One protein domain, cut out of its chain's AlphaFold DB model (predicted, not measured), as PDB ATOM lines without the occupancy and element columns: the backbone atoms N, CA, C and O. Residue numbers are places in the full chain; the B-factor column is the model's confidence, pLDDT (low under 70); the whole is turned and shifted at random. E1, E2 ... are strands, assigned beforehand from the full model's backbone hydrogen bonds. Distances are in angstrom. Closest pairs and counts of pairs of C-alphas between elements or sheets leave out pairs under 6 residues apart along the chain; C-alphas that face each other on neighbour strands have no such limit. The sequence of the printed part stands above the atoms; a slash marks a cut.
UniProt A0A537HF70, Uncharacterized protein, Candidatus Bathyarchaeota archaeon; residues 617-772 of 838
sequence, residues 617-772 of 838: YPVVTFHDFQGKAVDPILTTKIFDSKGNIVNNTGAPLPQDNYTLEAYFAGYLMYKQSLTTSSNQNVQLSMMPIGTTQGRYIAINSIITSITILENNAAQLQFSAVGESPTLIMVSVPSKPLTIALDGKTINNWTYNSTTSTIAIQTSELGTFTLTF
ATOM      1  N   TYR A 617      -3.886  26.811 -27.077       60.97
ATOM      2  CA  TYR A 617      -5.005  25.957 -26.650       60.97
ATOM      3  C   TYR A 617      -5.982  25.715 -27.816       60.97
ATOM      4  O   TYR A 617      -6.894  26.520 -28.018       60.97
ATOM      5  N   PRO A 618      -5.815  24.643 -28.614       63.56
ATOM      6  CA  PRO A 618      -6.762  24.310 -29.672       63.56
ATOM      7  C   PRO A 618      -8.008  23.629 -29.083       63.56
ATOM      8  O   PRO A 618      -7.989  22.439 -28.767       63.56
ATOM      9  N   VAL A 619      -9.101  24.385 -28.960       68.31
ATOM     10  CA  VAL A 619     -10.442  23.844 -28.691       68.31
ATOM     11  C   VAL A 619     -11.195  23.769 -30.017       68.31
ATOM     12  O   VAL A 619     -11.463  24.798 -30.638       68.31
ATOM     13  N   VAL A 620     -11.533  22.556 -30.448       76.94
ATOM     14  CA  VAL A 620     -12.348  22.303 -31.645       76.94
ATOM     15  C   VAL A 620     -13.482  21.361 -31.261       76.94
ATOM     16  O   VAL A 620     -13.238  20.387 -30.553       76.94
ATOM     17  N   THR A 621     -14.702  21.664 -31.704       85.00
ATOM     18  CA  THR A 621     -15.892  20.824 -31.485       85.00
ATOM     19  C   THR A 621     -16.565  20.513 -32.812       85.00
ATOM     20  O   THR A 621     -16.769  21.435 -33.610       85.00
ATOM     21  N   PHE A 622     -16.959  19.261 -33.022       89.06
ATOM     22  CA  PHE A 622     -17.572  18.788 -34.261       89.06
ATOM     23  C   PHE A 622     -19.068  18.523 -34.099       89.06
ATOM     24  O   PHE A 622     -19.479  17.807 -33.187       89.06
ATOM     25  N   HIS A 623     -19.888  19.029 -35.023       90.88
ATOM     26  CA  HIS A 623     -21.348  18.858 -34.999       90.88
ATOM     27  C   HIS A 623     -21.885  18.398 -36.357       90.88
ATOM     28  O   HIS A 623     -21.279  18.665 -37.392       90.88
ATOM     29  N   ASP A 624     -23.020  17.703 -36.359       89.62
ATOM     30  CA  ASP A 624     -23.712  17.268 -37.579       89.62
ATOM     31  C   ASP A 624     -24.630  18.362 -38.180       89.62
ATOM     32  O   ASP A 624     -24.716  19.490 -37.677       89.62
ATOM     33  N   PHE A 625     -25.345  18.052 -39.270       87.06
ATOM     34  CA  PHE A 625     -26.313  18.981 -39.877       87.06
ATOM     35  C   PHE A 625     -27.467  19.389 -38.948       87.06
ATOM     36  O   PHE A 625     -28.113  20.406 -39.193       87.06
ATOM     37  N   GLN A 626     -27.727  18.626 -37.884       85.94
ATOM     38  CA  GLN A 626     -28.753  18.922 -36.884       85.94
ATOM     39  C   GLN A 626     -28.185  19.698 -35.680       85.94
ATOM     40  O   GLN A 626     -28.921  19.993 -34.740       85.94
ATOM     41  N   GLY A 627     -26.891  20.047 -35.699       84.56
ATOM     42  CA  GLY A 627     -26.213  20.761 -34.614       84.56
ATOM     43  C   GLY A 627     -25.920  19.889 -33.393       84.56
ATOM     44  O   GLY A 627     -25.702  20.415 -32.303       84.56
ATOM     45  N   LYS A 628     -25.940  18.561 -33.544       87.12
ATOM     46  CA  LYS A 628     -25.630  17.615 -32.472       87.12
ATOM     47  C   LYS A 628     -24.147  17.247 -32.518       87.12
ATOM     48  O   LYS A 628     -23.612  16.934 -33.581       87.12
ATOM     49  N   ALA A 629     -23.509  17.246 -31.350       87.62
ATOM     50  CA  ALA A 629     -22.095  16.915 -31.201       87.62
ATOM     51  C   ALA A 629     -21.785  15.485 -31.682       87.62
ATOM     52  O   ALA A 629     -22.443  14.520 -31.274       87.62
ATOM     53  N   VAL A 630     -20.759  15.358 -32.523       89.50
ATOM     54  CA  VAL A 630     -20.259  14.093 -33.089       89.50
ATOM     55  C   VAL A 630     -18.837  13.753 -32.632       89.50
ATOM     56  O   VAL A 630     -18.317  12.705 -33.002       89.50
ATOM     57  N   ASP A 631     -18.225  14.558 -31.760       85.44
ATOM     58  CA  ASP A 631     -16.910  14.272 -31.165       85.44
ATOM     59  C   ASP A 631     -16.772  12.833 -30.604       85.44
ATOM     60  O   ASP A 631     -15.744  12.210 -30.862       85.44
ATOM     61  N   PRO A 632     -17.781  12.229 -29.927       86.12
ATOM     62  CA  PRO A 632     -17.660  10.873 -29.371       86.12
ATOM     63  C   PRO A 632     -17.573   9.736 -30.403       86.12
ATOM     64  O   PRO A 632     -17.299   8.599 -30.024       86.12
ATOM     65  N   ILE A 633     -17.865  10.006 -31.680       86.25
ATOM     66  CA  ILE A 633     -17.857   9.010 -32.769       86.25
ATOM     67  C   ILE A 633     -16.734   9.257 -33.786       86.25
ATOM     68  O   ILE A 633     -16.648   8.557 -34.798       86.25
ATOM     69  N   LEU A 634     -15.880  10.247 -33.517       88.50
ATOM     70  CA  LEU A 634     -14.738  10.616 -34.339       88.50
ATOM     71  C   LEU A 634     -13.430  10.245 -33.640       88.50
ATOM     72  O   LEU A 634     -13.287  10.379 -32.428       88.50
ATOM     73  N   THR A 635     -12.432   9.865 -34.432       88.94
ATOM     74  CA  THR A 635     -11.037   9.829 -33.980       88.94
ATOM     75  C   THR A 635     -10.336  11.075 -34.501       88.94
ATOM     76  O   THR A 635     -10.256  11.270 -35.715       88.94
ATOM     77  N   THR A 636      -9.811  11.914 -33.611       86.00
ATOM     78  CA  THR A 636      -9.058  13.123 -33.975       86.00
ATOM     79  C   THR A 636      -7.551  12.903 -33.845       86.00
ATOM     80  O   THR A 636      -7.085  12.128 -33.008       86.00
ATOM     81  N   LYS A 637      -6.768  13.567 -34.701       87.69
ATOM     82  CA  LYS A 637      -5.299  13.569 -34.658       87.69
ATOM     83  C   LYS A 637      -4.775  14.972 -34.930       87.69
ATOM     84  O   LYS A 637      -5.263  15.639 -35.840       87.69
ATOM     85  N   ILE A 638      -3.770  15.392 -34.166       85.75
ATOM     86  CA  ILE A 638      -3.030  16.633 -34.402       85.75
ATOM     87  C   ILE A 638      -1.613  16.273 -34.835       85.75
ATOM     88  O   ILE A 638      -0.975  15.431 -34.206       85.75
ATOM     89  N   PHE A 639      -1.135  16.919 -35.894       85.19
ATOM     90  CA  PHE A 639       0.214  16.756 -36.428       85.19
ATOM     91  C   PHE A 639       1.015  18.047 -36.265       85.19
ATOM     92  O   PHE A 639       0.471  19.122 -36.527       85.19
ATOM     93  N   ASP A 640       2.276  17.944 -35.839       82.38
ATOM     94  CA  ASP A 640       3.233  19.064 -35.802       82.38
ATOM     95  C   ASP A 640       3.716  19.466 -37.213       82.38
ATOM     96  O   ASP A 640       3.395  18.812 -38.211       82.38
ATOM     97  N   SER A 641       4.528  20.523 -37.309       77.75
ATOM     98  CA  SER A 641       5.103  20.993 -38.583       77.75
ATOM     99  C   SER A 641       6.011  19.979 -39.295       77.75
ATOM    100  O   SER A 641       6.372  20.181 -40.456       77.75
ATOM    101  N   LYS A 642       6.386  18.887 -38.619       79.56
ATOM    102  CA  LYS A 642       7.243  17.803 -39.119       79.56
ATOM    103  C   LYS A 642       6.448  16.530 -39.445       79.56
ATOM    104  O   LYS A 642       7.039  15.562 -39.915       79.56
ATOM    105  N   GLY A 643       5.130  16.525 -39.223       76.56
ATOM    106  CA  GLY A 643       4.246  15.385 -39.468       76.56
ATOM    107  C   GLY A 643       4.182  14.351 -38.336       76.56
ATOM    108  O   GLY A 643       3.639  13.268 -38.548       76.56
ATOM    109  N   ASN A 644       4.697  14.649 -37.139       83.38
ATOM    110  CA  ASN A 644       4.569  13.768 -35.974       83.38
ATOM    111  C   ASN A 644       3.208  13.954 -35.295       83.38
ATOM    112  O   ASN A 644       2.716  15.076 -35.184       83.38
ATOM    113  N   ILE A 645       2.627  12.869 -34.776       82.62
ATOM    114  CA  ILE A 645       1.386  12.933 -33.989       82.62
ATOM    115  C   ILE A 645       1.673  13.549 -32.615       82.62
ATOM    116  O   ILE A 645       2.563  13.097 -31.894       82.62
ATOM    117  N   VAL A 646       0.868  14.538 -32.231       78.62
ATOM    118  CA  VAL A 646       0.937  15.227 -30.939       78.62
ATOM    119  C   VAL A 646      -0.267  14.829 -30.086       78.62
ATOM    120  O   VAL A 646      -1.416  15.083 -30.452       78.62
ATOM    121  N   ASN A 647      -0.009  14.210 -28.932       64.69
ATOM    122  CA  ASN A 647      -1.051  13.768 -28.004       64.69
ATOM    123  C   ASN A 647      -1.692  14.964 -27.280       64.69
ATOM    124  O   ASN A 647      -1.238  15.375 -26.214       64.69
ATOM    125  N   ASN A 648      -2.766  15.511 -27.846       62.78
ATOM    126  CA  ASN A 648      -3.555  16.561 -27.208       62.78
ATOM    127  C   ASN A 648      -4.579  15.967 -26.223       62.78
ATOM    128  O   ASN A 648      -5.713  15.672 -26.590       62.78
ATOM    129  N   THR A 649      -4.195  15.842 -24.953       57.56
ATOM    130  CA  THR A 649      -5.097  15.473 -23.844       57.56
ATOM    131  C   THR A 649      -5.796  16.695 -23.221       57.56
ATOM    132  O   THR A 649      -6.066  16.709 -22.022       57.56
ATOM    133  N   GLY A 650      -6.037  17.753 -24.005       57.31
ATOM    134  CA  GLY A 650      -6.492  19.064 -23.517       57.31
ATOM    135  C   GLY A 650      -5.370  19.930 -22.928       57.31
ATOM    136  O   GLY A 650      -5.642  20.933 -22.271       57.31
ATOM    137  N   ALA A 651      -4.110  19.539 -23.136       59.41
ATOM    138  CA  ALA A 651      -2.940  20.250 -22.636       59.41
ATOM    139  C   ALA A 651      -2.507  21.390 -23.587       59.41
ATOM    140  O   ALA A 651      -2.638  21.253 -24.805       59.41
ATOM    141  N   PRO A 652      -1.945  22.494 -23.059       62.56
ATOM    142  CA  PRO A 652      -1.353  23.549 -23.880       62.56
ATOM    143  C   PRO A 652      -0.230  23.013 -24.780       62.56
ATOM    144  O   PRO A 652       0.759  22.465 -24.289       62.56
ATOM    145  N   LEU A 653      -0.351  23.221 -26.091       66.81
ATOM    146  CA  LEU A 653       0.681  22.861 -27.066       66.81
ATOM    147  C   LEU A 653       1.719  23.994 -27.200       66.81
ATOM    148  O   LEU A 653       1.344  25.161 -27.077       66.81
ATOM    149  N   PRO A 654       3.007  23.708 -27.463       66.06
ATOM    150  CA  PRO A 654       3.984  24.732 -27.845       66.06
ATOM    151  C   PRO A 654       3.552  25.519 -29.095       66.06
ATOM    152  O   PRO A 654       2.652  25.112 -29.820       66.06
ATOM    153  N   GLN A 655       4.184  26.657 -29.379       66.38
ATOM    154  CA  GLN A 655       3.882  27.410 -30.601       66.38
ATOM    155  C   GLN A 655       4.505  26.741 -31.846       66.38
ATOM    156  O   GLN A 655       5.711  26.852 -32.052       66.38
ATOM    157  N   ASP A 656       3.679  26.098 -32.678       68.19
ATOM    158  CA  ASP A 656       4.047  25.497 -33.974       68.19
ATOM    159  C   ASP A 656       2.864  25.536 -34.976       68.19
ATOM    160  O   ASP A 656       1.733  25.863 -34.607       68.19
ATOM    161  N   ASN A 657       3.116  25.206 -36.247       76.56
ATOM    162  CA  ASN A 657       2.106  25.066 -37.300       76.56
ATOM    163  C   ASN A 657       1.466  23.668 -37.268       76.56
ATOM    164  O   ASN A 657       1.973  22.732 -37.886       76.56
ATOM    165  N   TYR A 658       0.332  23.533 -36.579       82.56
ATOM    166  CA  TYR A 658      -0.358  22.248 -36.434       82.56
ATOM    167  C   TYR A 658      -1.424  21.983 -37.509       82.56
ATOM    168  O   TYR A 658      -2.114  22.897 -37.961       82.56
ATOM    169  N   THR A 659      -1.633  20.710 -37.854       85.38
ATOM    170  CA  THR A 659      -2.763  20.244 -38.685       85.38
ATOM    171  C   THR A 659      -3.687  19.344 -37.870       85.38
ATOM    172  O   THR A 659      -3.209  18.404 -37.237       85.38
ATOM    173  N   LEU A 660      -4.996  19.603 -37.902       87.12
ATOM    174  CA  LEU A 660      -6.032  18.752 -37.312       87.12
ATOM    175  C   LEU A 660      -6.692  17.891 -38.393       87.12
ATOM    176  O   LEU A 660      -7.098  18.396 -39.441       87.12
ATOM    177  N   GLU A 661      -6.852  16.604 -38.102       90.25
ATOM    178  CA  GLU A 661      -7.607  15.649 -38.911       90.25
ATOM    179  C   GLU A 661      -8.654  14.928 -38.055       90.25
ATOM    180  O   GLU A 661      -8.374  14.551 -36.913       90.25
ATOM    181  N   ALA A 662      -9.848  14.706 -38.613       89.06
ATOM    182  CA  ALA A 662     -10.934  13.968 -37.969       89.06
ATOM    183  C   ALA A 662     -11.429  12.813 -38.854       89.06
ATOM    184  O   ALA A 662     -11.658  12.977 -40.058       89.06
ATOM    185  N   TYR A 663     -11.594  11.642 -38.238       89.69
ATOM    186  CA  TYR A 663     -11.863  10.375 -38.910       89.69
ATOM    187  C   TYR A 663     -13.162   9.732 -38.409       89.69
ATOM    188  O   TYR A 663     -13.342   9.591 -37.201       89.69
ATOM    189  N   PHE A 664     -14.012   9.255 -39.321       89.81
ATOM    190  CA  PHE A 664     -15.215   8.470 -39.018       89.81
ATOM    191  C   PHE A 664     -15.056   7.044 -39.557       89.81
ATOM    192  O   PHE A 664     -14.688   6.852 -40.715       89.81
ATOM    193  N   ALA A 665     -15.281   6.031 -38.713       85.81
ATOM    194  CA  ALA A 665     -15.073   4.611 -39.043       85.81
ATOM    195  C   ALA A 665     -13.694   4.283 -39.682       85.81
ATOM    196  O   ALA A 665     -13.563   3.323 -40.440       85.81
ATOM    197  N   GLY A 666     -12.662   5.085 -39.381       85.19
ATOM    198  CA  GLY A 666     -11.307   4.966 -39.940       85.19
ATOM    199  C   GLY A 666     -11.035   5.777 -41.216       85.19
ATOM    200  O   GLY A 666      -9.885   5.838 -41.642       85.19
ATOM    201  N   TYR A 667     -12.039   6.441 -41.795       86.44
ATOM    202  CA  TYR A 667     -11.911   7.251 -43.011       86.44
ATOM    203  C   TYR A 667     -11.823   8.745 -42.681       86.44
ATOM    204  O   TYR A 667     -12.519   9.226 -41.788       86.44
ATOM    205  N   LEU A 668     -10.958   9.478 -43.389       88.69
ATOM    206  CA  LEU A 668     -10.749  10.914 -43.186       88.69
ATOM    207  C   LEU A 668     -11.970  11.710 -43.674       88.69
ATOM    208  O   LEU A 668     -12.286  11.682 -44.864       88.69
ATOM    209  N   MET A 669     -12.611  12.445 -42.764       87.69
ATOM    210  CA  MET A 669     -13.791  13.268 -43.062       87.69
ATOM    211  C   MET A 669     -13.479  14.765 -43.118       87.69
ATOM    212  O   MET A 669     -14.170  15.505 -43.811       87.69
ATOM    213  N   TYR A 670     -12.459  15.217 -42.383       88.06
ATOM    214  CA  TYR A 670     -12.108  16.632 -42.260       88.06
ATOM    215  C   TYR A 670     -10.613  16.813 -41.983       88.06
ATOM    216  O   TYR A 670     -10.019  16.034 -41.234       88.06
ATOM    217  N   LYS A 671     -10.021  17.856 -42.577       88.50
ATOM    218  CA  LYS A 671      -8.607  18.222 -42.453       88.50
ATOM    219  C   LYS A 671      -8.435  19.736 -42.570       88.50
ATOM    220  O   LYS A 671      -8.837  20.307 -43.580       88.50
ATOM    221  N   GLN A 672      -7.803  20.374 -41.584       85.50
ATOM    222  CA  GLN A 672      -7.524  21.816 -41.614       85.50
ATOM    223  C   GLN A 672      -6.304  22.189 -40.752       85.50
ATOM    224  O   GLN A 672      -6.021  21.546 -39.741       85.50
ATOM    225  N   SER A 673      -5.584  23.245 -41.136       82.19
ATOM    226  CA  SER A 673      -4.531  23.845 -40.306       82.19
ATOM    227  C   SER A 673      -5.134  24.552 -39.090       82.19
ATOM    228  O   SER A 673      -6.049  25.366 -39.234       82.19
ATOM    229  N   LEU A 674      -4.601  24.289 -37.898       73.81
ATOM    230  CA  LEU A 674      -5.008  24.968 -36.669       73.81
ATOM    231  C   LEU A 674      -4.404  26.375 -36.624       73.81
ATOM    232  O   LEU A 674      -3.185  26.541 -36.661       73.81
ATOM    233  N   THR A 675      -5.257  27.391 -36.509       61.38
ATOM    234  CA  THR A 675      -4.842  28.786 -36.310       61.38
ATOM    235  C   THR A 675      -4.925  29.179 -34.834       61.38
ATOM    236  O   THR A 675      -5.645  28.577 -34.041       61.38
ATOM    237  N   THR A 676      -4.184  30.216 -34.442       55.09
ATOM    238  CA  THR A 676      -4.019  30.658 -33.044       55.09
ATOM    239  C   THR A 676      -5.241  31.368 -32.436       55.09
ATOM    240  O   THR A 676      -5.143  31.924 -31.344       55.09
ATOM    241  N   SER A 677      -6.388  31.382 -33.122       46.56
ATOM    242  CA  SER A 677      -7.525  32.256 -32.821       46.56
ATOM    243  C   SER A 677      -8.831  31.492 -32.554       46.56
ATOM    244  O   SER A 677      -9.540  31.141 -33.496       46.56
ATOM    245  N   SER A 678      -9.189  31.386 -31.268       46.00
ATOM    246  CA  SER A 678     -10.517  31.031 -30.717       46.00
ATOM    247  C   SER A 678     -11.118  29.658 -31.072       46.00
ATOM    248  O   SER A 678     -10.804  29.058 -32.094       46.00
ATOM    249  N   ASN A 679     -12.003  29.169 -30.194       60.06
ATOM    250  CA  ASN A 679     -12.698  27.883 -30.317       60.06
ATOM    251  C   ASN A 679     -13.309  27.701 -31.717       60.06
ATOM    252  O   ASN A 679     -14.189  28.475 -32.100       60.06
ATOM    253  N   GLN A 680     -12.899  26.667 -32.454       70.31
ATOM    254  CA  GLN A 680     -13.485  26.383 -33.765       70.31
ATOM    255  C   GLN A 680     -14.663  25.419 -33.629       70.31
ATOM    256  O   GLN A 680     -14.530  24.301 -33.135       70.31
ATOM    257  N   ASN A 681     -15.832  25.869 -34.077       80.31
ATOM    258  CA  ASN A 681     -17.020  25.039 -34.201       80.31
ATOM    259  C   ASN A 681     -17.130  24.580 -35.661       80.31
ATOM    260  O   ASN A 681     -17.298  25.411 -36.556       80.31
ATOM    261  N   VAL A 682     -16.977  23.277 -35.896       86.31
ATOM    262  CA  VAL A 682     -16.933  22.678 -37.233       86.31
ATOM    263  C   VAL A 682     -18.202  21.862 -37.454       86.31
ATOM    264  O   VAL A 682     -18.388  20.808 -36.846       86.31
ATOM    265  N   GLN A 683     -19.058  22.322 -38.365       88.06
ATOM    266  CA  GLN A 683     -20.132  21.486 -38.892       88.06
ATOM    267  C   GLN A 683     -19.549  20.516 -39.923       88.06
ATOM    268  O   GLN A 683     -18.956  20.935 -40.917       88.06
ATOM    269  N   LEU A 684     -19.710  19.220 -39.678       89.19
ATOM    270  CA  LEU A 684     -19.372  18.168 -40.626       89.19
ATOM    271  C   LEU A 684     -20.595  17.806 -41.466       89.19
ATOM    272  O   LEU A 684     -21.731  17.843 -40.991       89.19
ATOM    273  N   SER A 685     -20.333  17.375 -42.699       89.94
ATOM    274  CA  SER A 685     -21.310  16.832 -43.647       89.94
ATOM    275  C   SER A 685     -21.855  15.470 -43.184       89.94
ATOM    276  O   SER A 685     -21.587  14.429 -43.788       89.94
ATOM    277  N   MET A 686     -22.572  15.463 -42.061       91.19
ATOM    278  CA  MET A 686     -23.041  14.278 -41.344       91.19
ATOM    279  C   MET A 686     -24.532  14.385 -41.013       91.19
ATOM    280  O   MET A 686     -25.025  15.454 -40.663       91.19
ATOM    281  N   MET A 687     -25.255  13.265 -41.089       90.75
ATOM    282  CA  MET A 687     -26.677  13.163 -40.736       90.75
ATOM    283  C   MET A 687     -26.946  11.843 -39.988       90.75
ATOM    284  O   MET A 687     -26.568  10.783 -40.499       90.75
ATOM    285  N   PRO A 688     -27.567  11.864 -38.791       90.00
ATOM    286  CA  PRO A 688     -27.858  10.648 -38.031       90.00
ATOM    287  C   PRO A 688     -28.927   9.777 -38.704       90.00
ATOM    288  O   PRO A 688     -29.948  10.270 -39.184       90.00
ATOM    289  N   ILE A 689     -28.726   8.457 -38.686       86.94
ATOM    290  CA  ILE A 689     -29.672   7.467 -39.220       86.94
ATOM    291  C   ILE A 689     -30.593   6.991 -38.091       86.94
ATOM    292  O   ILE A 689     -30.325   5.998 -37.409       86.94
ATOM    293  N   GLY A 690     -31.707   7.701 -37.909       76.88
ATOM    294  CA  GLY A 690     -32.680   7.426 -36.850       76.88
ATOM    295  C   GLY A 690     -32.206   7.878 -35.464       76.88
ATOM    296  O   GLY A 690     -31.409   8.804 -35.332       76.88
ATOM    297  N   THR A 691     -32.724   7.244 -34.410       67.56
ATOM    298  CA  THR A 691     -32.489   7.653 -33.011       67.56
ATOM    299  C   THR A 691     -31.318   6.937 -32.328       67.56
ATOM    300  O   THR A 691     -30.905   7.339 -31.240       67.56
ATOM    301  N   THR A 692     -30.758   5.889 -32.940       66.06
ATOM    302  CA  THR A 692     -29.641   5.117 -32.372       66.06
ATOM    303  C   THR A 692     -28.343   5.929 -32.403       66.06
ATOM    304  O   THR A 692     -27.920   6.394 -33.462       66.06
ATOM    305  N   GLN A 693     -27.670   6.076 -31.257       66.88
ATOM    306  CA  GLN A 693     -26.343   6.701 -31.209       66.88
ATOM    307  C   GLN A 693     -25.333   5.935 -32.086       66.88
ATOM    308  O   GLN A 693     -25.385   4.711 -32.188       66.88
ATOM    309  N   GLY A 694     -24.414   6.663 -32.726       70.94
ATOM    310  CA  GLY A 694     -23.332   6.087 -33.535       70.94
ATOM    311  C   GLY A 694     -23.658   5.780 -34.999       70.94
ATOM    312  O   GLY A 694     -22.729   5.560 -35.770       70.94
ATOM    313  N   ARG A 695     -24.930   5.803 -35.427       86.25
ATOM    314  CA  ARG A 695     -25.298   5.530 -36.829       86.25
ATOM    315  C   ARG A 695     -25.443   6.816 -37.638       86.25
ATOM    316  O   ARG A 695     -26.344   7.604 -37.366       86.25
ATOM    317  N   TYR A 696     -24.596   6.998 -38.648       91.81
ATOM    318  CA  TYR A 696     -24.526   8.216 -39.455       91.81
ATOM    319  C   TYR A 696     -24.352   7.926 -40.952       91.81
ATOM    320  O   TYR A 696     -23.757   6.921 -41.348       91.81
ATOM    321  N   ILE A 697     -24.859   8.839 -41.779       91.62
ATOM    322  CA  ILE A 697     -24.338   9.105 -43.124       91.62
ATOM    323  C   ILE A 697     -23.311  10.223 -42.951       91.62
ATOM    324  O   ILE A 697     -23.628  11.232 -42.321       91.62
ATOM    325  N   ALA A 698     -22.102  10.056 -43.475       91.25
ATOM    326  CA  ALA A 698     -21.027  11.038 -43.393       91.25
ATOM    327  C   ALA A 698     -20.344  11.176 -44.757       91.25
ATOM    328  O   ALA A 698     -20.011  10.172 -45.380       91.25
ATOM    329  N   ILE A 699     -20.141  12.403 -45.231       90.69
ATOM    330  CA  ILE A 699     -19.633  12.687 -46.579       90.69
ATOM    331  C   ILE A 699     -18.366  13.540 -46.470       90.69
ATOM    332  O   ILE A 699     -18.351  14.520 -45.736       90.69
ATOM    333  N   ASN A 700     -17.278  13.175 -47.155       87.94
ATOM    334  CA  ASN A 700     -15.976  13.846 -46.985       87.94
ATOM    335  C   ASN A 700     -15.782  15.091 -47.877       87.94
ATOM    336  O   ASN A 700     -14.666  15.403 -48.297       87.94
ATOM    337  N   SER A 701     -16.864  15.804 -48.193       81.69
ATOM    338  CA  SER A 701     -16.829  17.029 -49.003       81.69
ATOM    339  C   SER A 701     -17.929  17.999 -48.590       81.69
ATOM    340  O   SER A 701     -18.799  17.675 -47.776       81.69
ATOM    341  N   ILE A 702     -17.878  19.204 -49.155       78.94
ATOM    342  CA  ILE A 702     -18.847  20.263 -48.898       78.94
ATOM    343  C   ILE A 702     -20.158  19.899 -49.598       78.94
ATOM    344  O   ILE A 702     -20.256  19.894 -50.826       78.94
ATOM    345  N   ILE A 703     -21.174  19.589 -48.799       82.69
ATOM    346  CA  ILE A 703     -22.526  19.318 -49.280       82.69
ATOM    347  C   ILE A 703     -23.539  20.223 -48.583       82.69
ATOM    348  O   ILE A 703     -23.318  20.673 -47.461       82.69
ATOM    349  N   THR A 704     -24.638  20.523 -49.269       84.25
ATOM    350  CA  THR A 704     -25.672  21.448 -48.790       84.25
ATOM    351  C   THR A 704     -26.754  20.745 -47.979       84.25
ATOM    352  O   THR A 704     -27.361  21.376 -47.115       84.25
ATOM    353  N   SER A 705     -27.000  19.451 -48.218       84.88
ATOM    354  CA  SER A 705     -27.919  18.649 -47.407       84.88
ATOM    355  C   SER A 705     -27.703  17.136 -47.539       84.88
ATOM    356  O   SER A 705     -27.195  16.633 -48.543       84.88
ATOM    357  N   ILE A 706     -28.159  16.412 -46.512       89.25
ATOM    358  CA  ILE A 706     -28.487  14.982 -46.559       89.25
ATOM    359  C   ILE A 706     -29.924  14.851 -46.055       89.25
ATOM    360  O   ILE A 706     -30.229  15.318 -44.960       89.25
ATOM    361  N   THR A 707     -30.792  14.182 -46.806       89.25
ATOM    362  CA  THR A 707     -32.188  13.932 -46.428       89.25
ATOM    363  C   THR A 707     -32.448  12.435 -46.443       89.25
ATOM    364  O   THR A 707     -32.351  11.807 -47.494       89.25
ATOM    365  N   ILE A 708     -32.796  11.845 -45.300       89.44
ATOM    366  CA  ILE A 708     -33.237  10.444 -45.244       89.44
ATOM    367  C   ILE A 708     -34.684  10.386 -45.739       89.44
ATOM    368  O   ILE A 708     -35.548  11.069 -45.192       89.44
ATOM    369  N   LEU A 709     -34.924   9.589 -46.779       90.12
ATOM    370  CA  LEU A 709     -36.234   9.397 -47.402       90.12
ATOM    371  C   LEU A 709     -36.938   8.157 -46.834       90.12
ATOM    372  O   LEU A 709     -38.126   8.207 -46.537       90.12
ATOM    373  N   GLU A 710     -36.188   7.073 -46.611       87.12
ATOM    374  CA  GLU A 710     -36.704   5.820 -46.053       87.12
ATOM    375  C   GLU A 710     -35.649   5.147 -45.161       87.12
ATOM    376  O   GLU A 710     -34.455   5.195 -45.454       87.12
ATOM    377  N   ASN A 711     -36.060   4.532 -44.050       87.88
ATOM    378  CA  ASN A 711     -35.165   3.806 -43.141       87.88
ATOM    379  C   ASN A 711     -35.953   2.728 -42.382       87.88
ATOM    380  O   ASN A 711     -36.616   3.018 -41.384       87.88
ATOM    381  N   ASN A 712     -35.894   1.489 -42.862       83.19
ATOM    382  CA  ASN A 712     -36.536   0.324 -42.258       83.19
ATOM    383  C   ASN A 712     -35.629  -0.923 -42.356       83.19
ATOM    384  O   ASN A 712     -34.444  -0.826 -42.671       83.19
ATOM    385  N   ALA A 713     -36.162  -2.103 -42.024       78.38
ATOM    386  CA  ALA A 713     -35.389  -3.347 -41.999       78.38
ATOM    387  C   ALA A 713     -34.956  -3.850 -43.392       78.38
ATOM    388  O   ALA A 713     -33.953  -4.554 -43.490       78.38
ATOM    389  N   ALA A 714     -35.687  -3.489 -44.451       82.38
ATOM    390  CA  ALA A 714     -35.420  -3.911 -45.824       82.38
ATOM    391  C   ALA A 714     -34.662  -2.850 -46.640       82.38
ATOM    392  O   ALA A 714     -33.955  -3.202 -47.585       82.38
ATOM    393  N   GLN A 715     -34.777  -1.563 -46.292       88.25
ATOM    394  CA  GLN A 715     -34.216  -0.474 -47.089       88.25
ATOM    395  C   GLN A 715     -33.753   0.734 -46.259       88.25
ATOM    396  O   GLN A 715     -34.392   1.139 -45.288       88.25
ATOM    397  N   LEU A 716     -32.652   1.349 -46.700       90.62
ATOM    398  CA  LEU A 716     -32.240   2.704 -46.328       90.62
ATOM    399  C   LEU A 716     -32.126   3.535 -47.608       90.62
ATOM    400  O   LEU A 716     -31.294   3.234 -48.463       90.62
ATOM    401  N   GLN A 717     -32.930   4.587 -47.726       93.38
ATOM    402  CA  GLN A 717     -32.883   5.538 -48.829       93.38
ATOM    403  C   GLN A 717     -32.571   6.943 -48.309       93.38
ATOM    404  O   GLN A 717     -33.197   7.421 -47.363       93.38
ATOM    405  N   PHE A 718     -31.621   7.626 -48.943       93.00
ATOM    406  CA  PHE A 718     -31.293   9.017 -48.647       93.00
ATOM    407  C   PHE A 718     -30.902   9.777 -49.913       93.00
ATOM    408  O   PHE A 718     -30.313   9.214 -50.829       93.00
ATOM    409  N   SER A 719     -31.198  11.069 -49.947       91.12
ATOM    410  CA  SER A 719     -30.712  11.996 -50.965       91.12
ATOM    411  C   SER A 719     -29.594  12.858 -50.384       91.12
ATOM    412  O   SER A 719     -29.671  13.259 -49.221       91.12
ATOM    413  N   ALA A 720     -28.559  13.136 -51.170       89.69
ATOM    414  CA  ALA A 720     -27.506  14.088 -50.831       89.69
ATOM    415  C   ALA A 720     -27.318  15.079 -51.985       89.69
ATOM    416  O   ALA A 720     -27.397  14.694 -53.149       89.69
ATOM    417  N   VAL A 721     -27.068  16.350 -51.663       85.00
ATOM    418  CA  VAL A 721     -26.918  17.437 -52.647       85.00
ATOM    419  C   VAL A 721     -25.681  18.258 -52.294       85.00
ATOM    420  O   VAL A 721     -25.495  18.606 -51.131       85.00
ATOM    421  N   GLY A 722     -24.828  18.577 -53.273       81.06
ATOM    422  CA  GLY A 722     -23.601  19.341 -53.036       81.06
ATOM    423  C   GLY A 722     -22.512  19.137 -54.086       81.06
ATOM    424  O   GLY A 722     -22.811  18.774 -55.224       81.06
ATOM    425  N   GLU A 723     -21.260  19.375 -53.696       76.81
ATOM    426  CA  GLU A 723     -20.090  19.234 -54.570       76.81
ATOM    427  C   GLU A 723     -19.518  17.800 -54.576       76.81
ATOM    428  O   GLU A 723     -19.785  16.979 -53.699       76.81
ATOM    429  N   SER A 724     -18.725  17.501 -55.605       61.72
ATOM    430  CA  SER A 724     -18.124  16.197 -55.923       61.72
ATOM    431  C   SER A 724     -16.615  16.388 -56.153       61.72
ATOM    432  O   SER A 724     -16.241  17.465 -56.630       61.72
ATOM    433  N   PRO A 725     -15.720  15.421 -55.847       53.41
ATOM    434  CA  PRO A 725     -15.940  13.990 -55.580       53.41
ATOM    435  C   PRO A 725     -16.184  13.658 -54.108       53.41
ATOM    436  O   PRO A 725     -15.536  14.228 -53.241       53.41
ATOM    437  N   THR A 726     -17.045  12.675 -53.827       73.12
ATOM    438  CA  THR A 726     -17.459  12.333 -52.456       73.12
ATOM    439  C   THR A 726     -17.278  10.852 -52.120       73.12
ATOM    440  O   THR A 726     -17.876   9.955 -52.718       73.12
ATOM    441  N   LEU A 727     -16.475  10.591 -51.087       87.50
ATOM    442  CA  LEU A 727     -16.556   9.365 -50.300       87.50
ATOM    443  C   LEU A 727     -17.746   9.508 -49.344       87.50
ATOM    444  O   LEU A 727     -17.776  10.417 -48.510       87.50
ATOM    445  N   ILE A 728     -18.706   8.593 -49.453       90.25
ATOM    446  CA  ILE A 728     -19.891   8.537 -48.597       90.25
ATOM    447  C   ILE A 728     -19.758   7.332 -47.670       90.25
ATOM    448  O   ILE A 728     -19.736   6.184 -48.113       90.25
ATOM    449  N   MET A 729     -19.698   7.604 -46.372       92.12
ATOM    450  CA  MET A 729     -19.676   6.613 -45.306       92.12
ATOM    451  C   MET A 729     -21.093   6.421 -44.753       92.12
ATOM    452  O   MET A 729     -21.699   7.383 -44.291       92.12
ATOM    453  N   VAL A 730     -21.631   5.198 -44.779       92.06
ATOM    454  CA  VAL A 730     -23.012   4.906 -44.338       92.06
ATOM    455  C   VAL A 730     -23.035   3.805 -43.278       92.06
ATOM    456  O   VAL A 730     -22.609   2.681 -43.546       92.06
ATOM    457  N   SER A 731     -23.564   4.093 -42.084       90.19
ATOM    458  CA  SER A 731     -23.742   3.108 -41.003       90.19
ATOM    459  C   SER A 731     -24.994   2.243 -41.199       90.19
ATOM    460  O   SER A 731     -26.131   2.670 -40.954       90.19
ATOM    461  N   VAL A 732     -24.801   0.983 -41.573       87.25
ATOM    462  CA  VAL A 732     -25.871   0.057 -41.977       87.25
ATOM    463  C   VAL A 732     -26.117  -1.056 -40.953       87.25
ATOM    464  O   VAL A 732     -25.225  -1.365 -40.167       87.25
ATOM    465  N   PRO A 733     -27.320  -1.665 -40.918       81.62
ATOM    466  CA  PRO A 733     -27.605  -2.766 -39.994       81.62
ATOM    467  C   PRO A 733     -26.917  -4.079 -40.410       81.62
ATOM    468  O   PRO A 733     -26.641  -4.926 -39.566       81.62
ATOM    469  N   SER A 734     -26.644  -4.252 -41.705       83.50
ATOM    470  CA  SER A 734     -25.998  -5.422 -42.301       83.50
ATOM    471  C   SER A 734     -25.390  -5.051 -43.661       83.50
ATOM    472  O   SER A 734     -25.554  -3.926 -44.140       83.50
ATOM    473  N   LYS A 735     -24.689  -5.987 -44.312       88.06
ATOM    474  CA  LYS A 735     -24.222  -5.807 -45.694       88.06
ATOM    475  C   LYS A 735     -25.432  -5.712 -46.647       88.06
ATOM    476  O   LYS A 735     -26.243  -6.639 -46.637       88.06
ATOM    477  N   PRO A 736     -25.556  -4.672 -47.497       88.31
ATOM    478  CA  PRO A 736     -26.611  -4.616 -48.505       88.31
ATOM    479  C   PRO A 736     -26.475  -5.728 -49.548       88.31
ATOM    480  O   PRO A 736     -25.368  -6.161 -49.880       88.31
ATOM    481  N   LEU A 737     -27.613  -6.119 -50.116       88.56
ATOM    482  CA  LEU A 737     -27.702  -6.898 -51.348       88.56
ATOM    483  C   LEU A 737     -27.350  -6.032 -52.562       88.56
ATOM    484  O   LEU A 737     -26.596  -6.457 -53.433       88.56
ATOM    485  N   THR A 738     -27.882  -4.808 -52.603       90.75
ATOM    486  CA  THR A 738     -27.661  -3.834 -53.677       90.75
ATOM    487  C   THR A 738     -27.560  -2.421 -53.115       90.75
ATOM    488  O   THR A 738     -28.144  -2.096 -52.078       90.75
ATOM    489  N   ILE A 739     -26.829  -1.569 -53.833       92.81
ATOM    490  CA  ILE A 739     -26.843  -0.117 -53.662       92.81
ATOM    491  C   ILE A 739     -27.143   0.483 -55.031       92.81
ATOM    492  O   ILE A 739     -26.541   0.065 -56.019       92.81
ATOM    493  N   ALA A 740     -28.059   1.441 -55.099       91.06
ATOM    494  CA  ALA A 740     -28.380   2.181 -56.311       91.06
ATOM    495  C   ALA A 740     -28.256   3.691 -56.087       91.06
ATOM    496  O   ALA A 740     -28.540   4.167 -54.991       91.06
ATOM    497  N   LEU A 741     -27.865   4.421 -57.131       91.56
ATOM    498  CA  LEU A 741     -27.892   5.880 -57.227       91.56
ATOM    499  C   LEU A 741     -28.908   6.264 -58.309       91.56
ATOM    500  O   LEU A 741     -28.815   5.780 -59.438       91.56
ATOM    501  N   ASP A 742     -29.916   7.053 -57.939       90.06
ATOM    502  CA  ASP A 742     -31.028   7.490 -58.800       90.06
ATOM    503  C   ASP A 742     -31.649   6.337 -59.616       90.06
ATOM    504  O   ASP A 742     -31.894   6.416 -60.821       90.06
ATOM    505  N   GLY A 743     -31.864   5.208 -58.929       86.00
ATOM    506  CA  GLY A 743     -32.451   3.982 -59.480       86.00
ATOM    507  C   GLY A 743     -31.485   3.059 -60.239       86.00
ATOM    508  O   GLY A 743     -31.874   1.945 -60.583       86.00
ATOM    509  N   LYS A 744     -30.227   3.456 -60.475       89.06
ATOM    510  CA  LYS A 744     -29.210   2.624 -61.148       89.06
ATOM    511  C   LYS A 744     -28.292   1.949 -60.132       89.06
ATOM    512  O   LYS A 744     -27.669   2.632 -59.326       89.06
ATOM    513  N   THR A 745     -28.157   0.624 -60.185       89.81
ATOM    514  CA  THR A 745     -27.234  -0.121 -59.306       89.81
ATOM    515  C   THR A 745     -25.786   0.342 -59.493       89.81
ATOM    516  O   THR A 745     -25.287   0.383 -60.616       89.81
ATOM    517  N   ILE A 746     -25.102   0.635 -58.385       90.31
ATOM    518  CA  ILE A 746     -23.687   1.013 -58.340       90.31
ATOM    519  C   ILE A 746     -22.854  -0.076 -57.657       90.31
ATOM    520  O   ILE A 746     -23.260  -0.669 -56.659       90.31
ATOM    521  N   ASN A 747     -21.652  -0.312 -58.190       86.69
ATOM    522  CA  ASN A 747     -20.735  -1.354 -57.712       86.69
ATOM    523  C   ASN A 747     -19.485  -0.795 -57.007       86.69
ATOM    524  O   ASN A 747     -18.717  -1.567 -56.440       86.69
ATOM    525  N   ASN A 748     -19.263   0.526 -57.031       86.81
ATOM    526  CA  ASN A 748     -18.084   1.155 -56.428       86.81
ATOM    527  C   ASN A 748     -18.287   1.441 -54.930       86.81
ATOM    528  O   ASN A 748     -18.364   2.591 -54.488       86.81
ATOM    529  N   TRP A 749     -18.438   0.371 -54.152       91.38
ATOM    530  CA  TRP A 749     -18.577   0.442 -52.704       91.38
ATOM    531  C   TRP A 749     -17.925  -0.750 -52.007       91.38
ATOM    532  O   TRP A 749     -17.823  -1.846 -52.557       91.38
ATOM    533  N   THR A 750     -17.507  -0.545 -50.762       91.19
ATOM    534  CA  THR A 750     -16.993  -1.598 -49.880       91.19
ATOM    535  C   THR A 750     -17.780  -1.616 -48.575       91.19
ATOM    536  O   THR A 750     -18.349  -0.607 -48.168       91.19
ATOM    537  N   TYR A 751     -17.840  -2.773 -47.913       91.25
ATOM    538  CA  TYR A 751     -18.491  -2.937 -46.613       91.25
ATOM    539  C   TYR A 751     -17.478  -3.441 -45.589       91.25
ATOM    540  O   TYR A 751     -16.886  -4.505 -45.774       91.25
ATOM    541  N   ASN A 752     -17.309  -2.690 -44.504       87.69
ATOM    542  CA  ASN A 752     -16.523  -3.093 -43.349       87.69
ATOM    543  C   ASN A 752     -17.450  -3.751 -42.317       87.69
ATOM    544  O   ASN A 752     -18.252  -3.076 -41.671       87.69
ATOM    545  N   SER A 753     -17.319  -5.068 -42.145       82.88
ATOM    546  CA  SER A 753     -18.092  -5.849 -41.172       82.88
ATOM    547  C   SER A 753     -17.739  -5.558 -39.713       82.88
ATOM    548  O   SER A 753     -18.540  -5.860 -38.839       82.88
ATOM    549  N   THR A 754     -16.565  -4.984 -39.435       83.50
ATOM    550  CA  THR A 754     -16.124  -4.646 -38.072       83.50
ATOM    551  C   THR A 754     -16.802  -3.377 -37.559       83.50
ATOM    552  O   THR A 754     -17.104  -3.276 -36.376       83.50
ATOM    553  N   THR A 755     -17.056  -2.408 -38.444       81.38
ATOM    554  CA  THR A 755     -17.701  -1.126 -38.102       81.38
ATOM    555  C   THR A 755     -19.147  -1.026 -38.609       81.38
ATOM    556  O   THR A 755     -19.776   0.022 -38.468       81.38
ATOM    557  N   SER A 756     -19.660  -2.079 -39.258       87.56
ATOM    558  CA  SER A 756     -20.932  -2.100 -40.004       87.56
ATOM    559  C   SER A 756     -21.135  -0.851 -40.875       87.56
ATOM    560  O   SER A 756     -22.208  -0.248 -40.916       87.56
ATOM    561  N   THR A 757     -20.068  -0.418 -41.550       90.06
ATOM    562  CA  THR A 757     -20.057   0.806 -42.364       90.06
ATOM    563  C   THR A 757     -19.764   0.476 -43.817       90.06
ATOM    564  O   THR A 757     -18.894  -0.343 -44.114       90.06
ATOM    565  N   ILE A 758     -20.466   1.141 -44.727       92.44
ATOM    566  CA  ILE A 758     -20.172   1.118 -46.160       92.44
ATOM    567  C   ILE A 758     -19.361   2.354 -46.510       92.44
ATOM    568  O   ILE A 758     -19.699   3.436 -46.041       92.44
ATOM    569  N   ALA A 759     -18.353   2.194 -47.359       91.94
ATOM    570  CA  ALA A 759     -17.707   3.279 -48.083       91.94
ATOM    571  C   ALA A 759     -18.166   3.233 -49.546       91.94
ATOM    572  O   ALA A 759     -17.850   2.273 -50.247       91.94
ATOM    573  N   ILE A 760     -18.910   4.236 -50.009       91.31
ATOM    574  CA  ILE A 760     -19.290   4.419 -51.419       91.31
ATOM    575  C   ILE A 760     -18.361   5.482 -52.007       91.31
ATOM    576  O   ILE A 760     -18.243   6.566 -51.440       91.31
ATOM    577  N   GLN A 761     -17.711   5.193 -53.134       88.06
ATOM    578  CA  GLN A 761     -16.911   6.177 -53.867       88.06
ATOM    579  C   GLN A 761     -17.650   6.593 -55.136       88.06
ATOM    580  O   GLN A 761     -17.888   5.771 -56.024       88.06
ATOM    581  N   THR A 762     -18.011   7.871 -55.230       85.69
ATOM    582  CA  THR A 762     -18.826   8.391 -56.330       85.69
ATOM    583  C   THR A 762     -18.372   9.782 -56.777       85.69
ATOM    584  O   THR A 762     -17.905  10.601 -55.983       85.69
ATOM    585  N   SER A 763     -18.507  10.039 -58.079       82.88
ATOM    586  CA  SER A 763     -18.378  11.366 -58.694       82.88
ATOM    587  C   SER A 763     -19.723  12.090 -58.821       82.88
ATOM    588  O   SER A 763     -19.767  13.211 -59.324       82.88
ATOM    589  N   GLU A 764     -20.817  11.466 -58.391       83.44
ATOM    590  CA  GLU A 764     -22.183  11.977 -58.503       83.44
ATOM    591  C   GLU A 764     -22.911  11.848 -57.157       83.44
ATOM    592  O   GLU A 764     -22.782  10.840 -56.454       83.44
ATOM    593  N   LEU A 765     -23.677  12.881 -56.808       87.44
ATOM    594  CA  LEU A 765     -24.583  12.916 -55.664       87.44
ATOM    595  C   LEU A 765     -26.027  12.908 -56.170       87.44
ATOM    596  O   LEU A 765     -26.327  13.495 -57.207       87.44
ATOM    597  N   GLY A 766     -26.910  12.256 -55.420       88.62
ATOM    598  CA  GLY A 766     -28.306  12.052 -55.786       88.62
ATOM    599  C   GLY A 766     -29.005  11.195 -54.738       88.62
ATOM    600  O   GLY A 766     -28.667  11.253 -53.553       88.62
ATOM    601  N   THR A 767     -29.977  10.391 -55.161       92.44
ATOM    602  CA  THR A 767     -30.747   9.504 -54.279       92.44
ATOM    603  C   THR A 767     -30.110   8.122 -54.192       92.44
ATOM    604  O   THR A 767     -30.228   7.301 -55.103       92.44
ATOM    605  N   PHE A 768     -29.469   7.834 -53.064       93.81
ATOM    606  CA  PHE A 768     -28.908   6.530 -52.740       93.81
ATOM    607  C   PHE A 768     -29.974   5.628 -52.121       93.81
ATOM    608  O   PHE A 768     -30.634   6.005 -51.157       93.81
ATOM    609  N   THR A 769     -30.122   4.415 -52.652       93.31
ATOM    610  CA  THR A 769     -31.029   3.377 -52.138       93.31
ATOM    611  C   THR A 769     -30.229   2.116 -51.832       93.31
ATOM    612  O   THR A 769     -29.652   1.513 -52.735       93.31
ATOM    613  N   LEU A 770     -30.176   1.721 -50.562       93.38
ATOM    614  CA  LEU A 770     -29.484   0.532 -50.074       93.38
ATOM    615  C   LEU A 770     -30.532  -0.516 -49.697       93.38
ATOM    616  O   LEU A 770     -31.365  -0.257 -48.830       93.38
ATOM    617  N   THR A 771     -30.478  -1.691 -50.324       89.81
ATOM    618  CA  THR A 771     -31.439  -2.781 -50.083       89.81
ATOM    619  C   THR A 771     -30.787  -3.888 -49.269       89.81
ATOM    620  O   THR A 771     -29.710  -4.368 -49.624       89.81
ATOM    621  N   PHE A 772     -31.441  -4.328 -48.200       86.50
ATOM    622  CA  PHE A 772     -30.990  -5.397 -47.311       86.50
ATOM    623  C   PHE A 772     -31.836  -6.657 -47.511       86.50
ATOM    624  O   PHE A 772     -32.972  -6.597 -47.978       86.50
TER     625      PHE A 772
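Overview. This is residues 617 to 772 of the 838 residues of an uncharacterized protein of Candidatus Bathyarchaeota archaeon (UniProt A0A537HF70). What shape do these atoms make? Two lobes stand end to end: a smaller first one, in which a twisted sheet of three strands, E2 E3 E4, has the parallel pair E1 and E5 set off from it, and a larger second one, a sandwich of a five-stranded sheet, E6 E7 E10 E13 E12, and a four-stranded sheet, E8 E9 E14 E11. What is it built of, and how large is it? The printed part has 156 residues with fourteen named strands, E1 to E14 in order along the chain, and no named helix; the class is all strand, though under half of the residues, 76, are in named elements. The three larger sheets, in the orders given, are antiparallel. The whole is compact, with a radius of gyration of the C-alphas of 16.8 A, yet elongated, with spans of 52 by 29 by 29 A.

Arrangement. What do the first strands pair with? E1, residues 620 to 623, is the parallel neighbour of E5, residues 680 to 683, at 20 degrees, with N 621 and O 680 at 3.0 A. E2, residues 634 to 639, E3, residues 659 to 664, and E4, residues 667 to 673, form a meander, each strand the antiparallel neighbour of the one before; N 637 and O 661 are 2.9 A apart, as are N 662 and O 670. This sheet is only just strongly twisted, its C-alphas up to 4.4 A off its best plane, and E1 and E5 are apart from it. How does the first lobe join the second? E5 runs on into E6, residues 686 to 688, across a break of 2 residues, at 64 degrees. The closest C-alphas of E4 and E7, residues 696 to 699, are those of Met 669 and Ile 699, 6.8 A apart. E4 and E10, residues 726 to 731, are near each other. Which strands make the sandwich? In one sheet E6 and E7 form a hairpin, with N 687 and O 697 at 2.9 A; E10 follows, then E13, residues 757 to 762, with N 728 and O 760 at 2.9 A, and E12, residues 749 to 752, is an edge strand. In the other, E8, residues 703 to 711, forms a hairpin with E9, residues 715 to 722, with N 707 and O 719 at 2.8 A; E14, residues 767 to 771, and E11, residues 738 to 741, follow, with N 769 and O 740 at 2.8 A. The two sheets are face to face, their facing parts 9.5 A centre to centre, with strands at 36 degrees.

Along the chain. Where do the first and last strands lie? E1 begins at C-alpha 620, (-12.348, 22.303, -31.645). E14 ends at C-alpha 771, (-31.439, -2.781, -50.083). Which strands are longest from first to last C-alpha? E9 measures 23.3 A and E8 20.9 A, the latter beginning at C-alpha 703, (-22.526, 19.318, -49.280). E4 measures 18.4 A, E3 17.1 A, E2 16.3 A, E10 16.0 A and E13 15.9 A.

Size, cuts and confidence. How far does it reach, and is it cut? The two C-alphas farthest apart are those of Pro 654 and Gly 743, 52.5 A. The printed part, residues 617 to 772, has no cut. Which link is long? The link from E2 to E3, residues 640 to 658, is long; in it residues 645 to 646 pair with residues 638 to 639 of E2, antiparallel. Where is confidence low? The mean pLDDT of the printed part is 82.9, and it is under 70 at residues 617 to 619, 647 to 656, 675 to 679, 691 to 693 and 724 to 725.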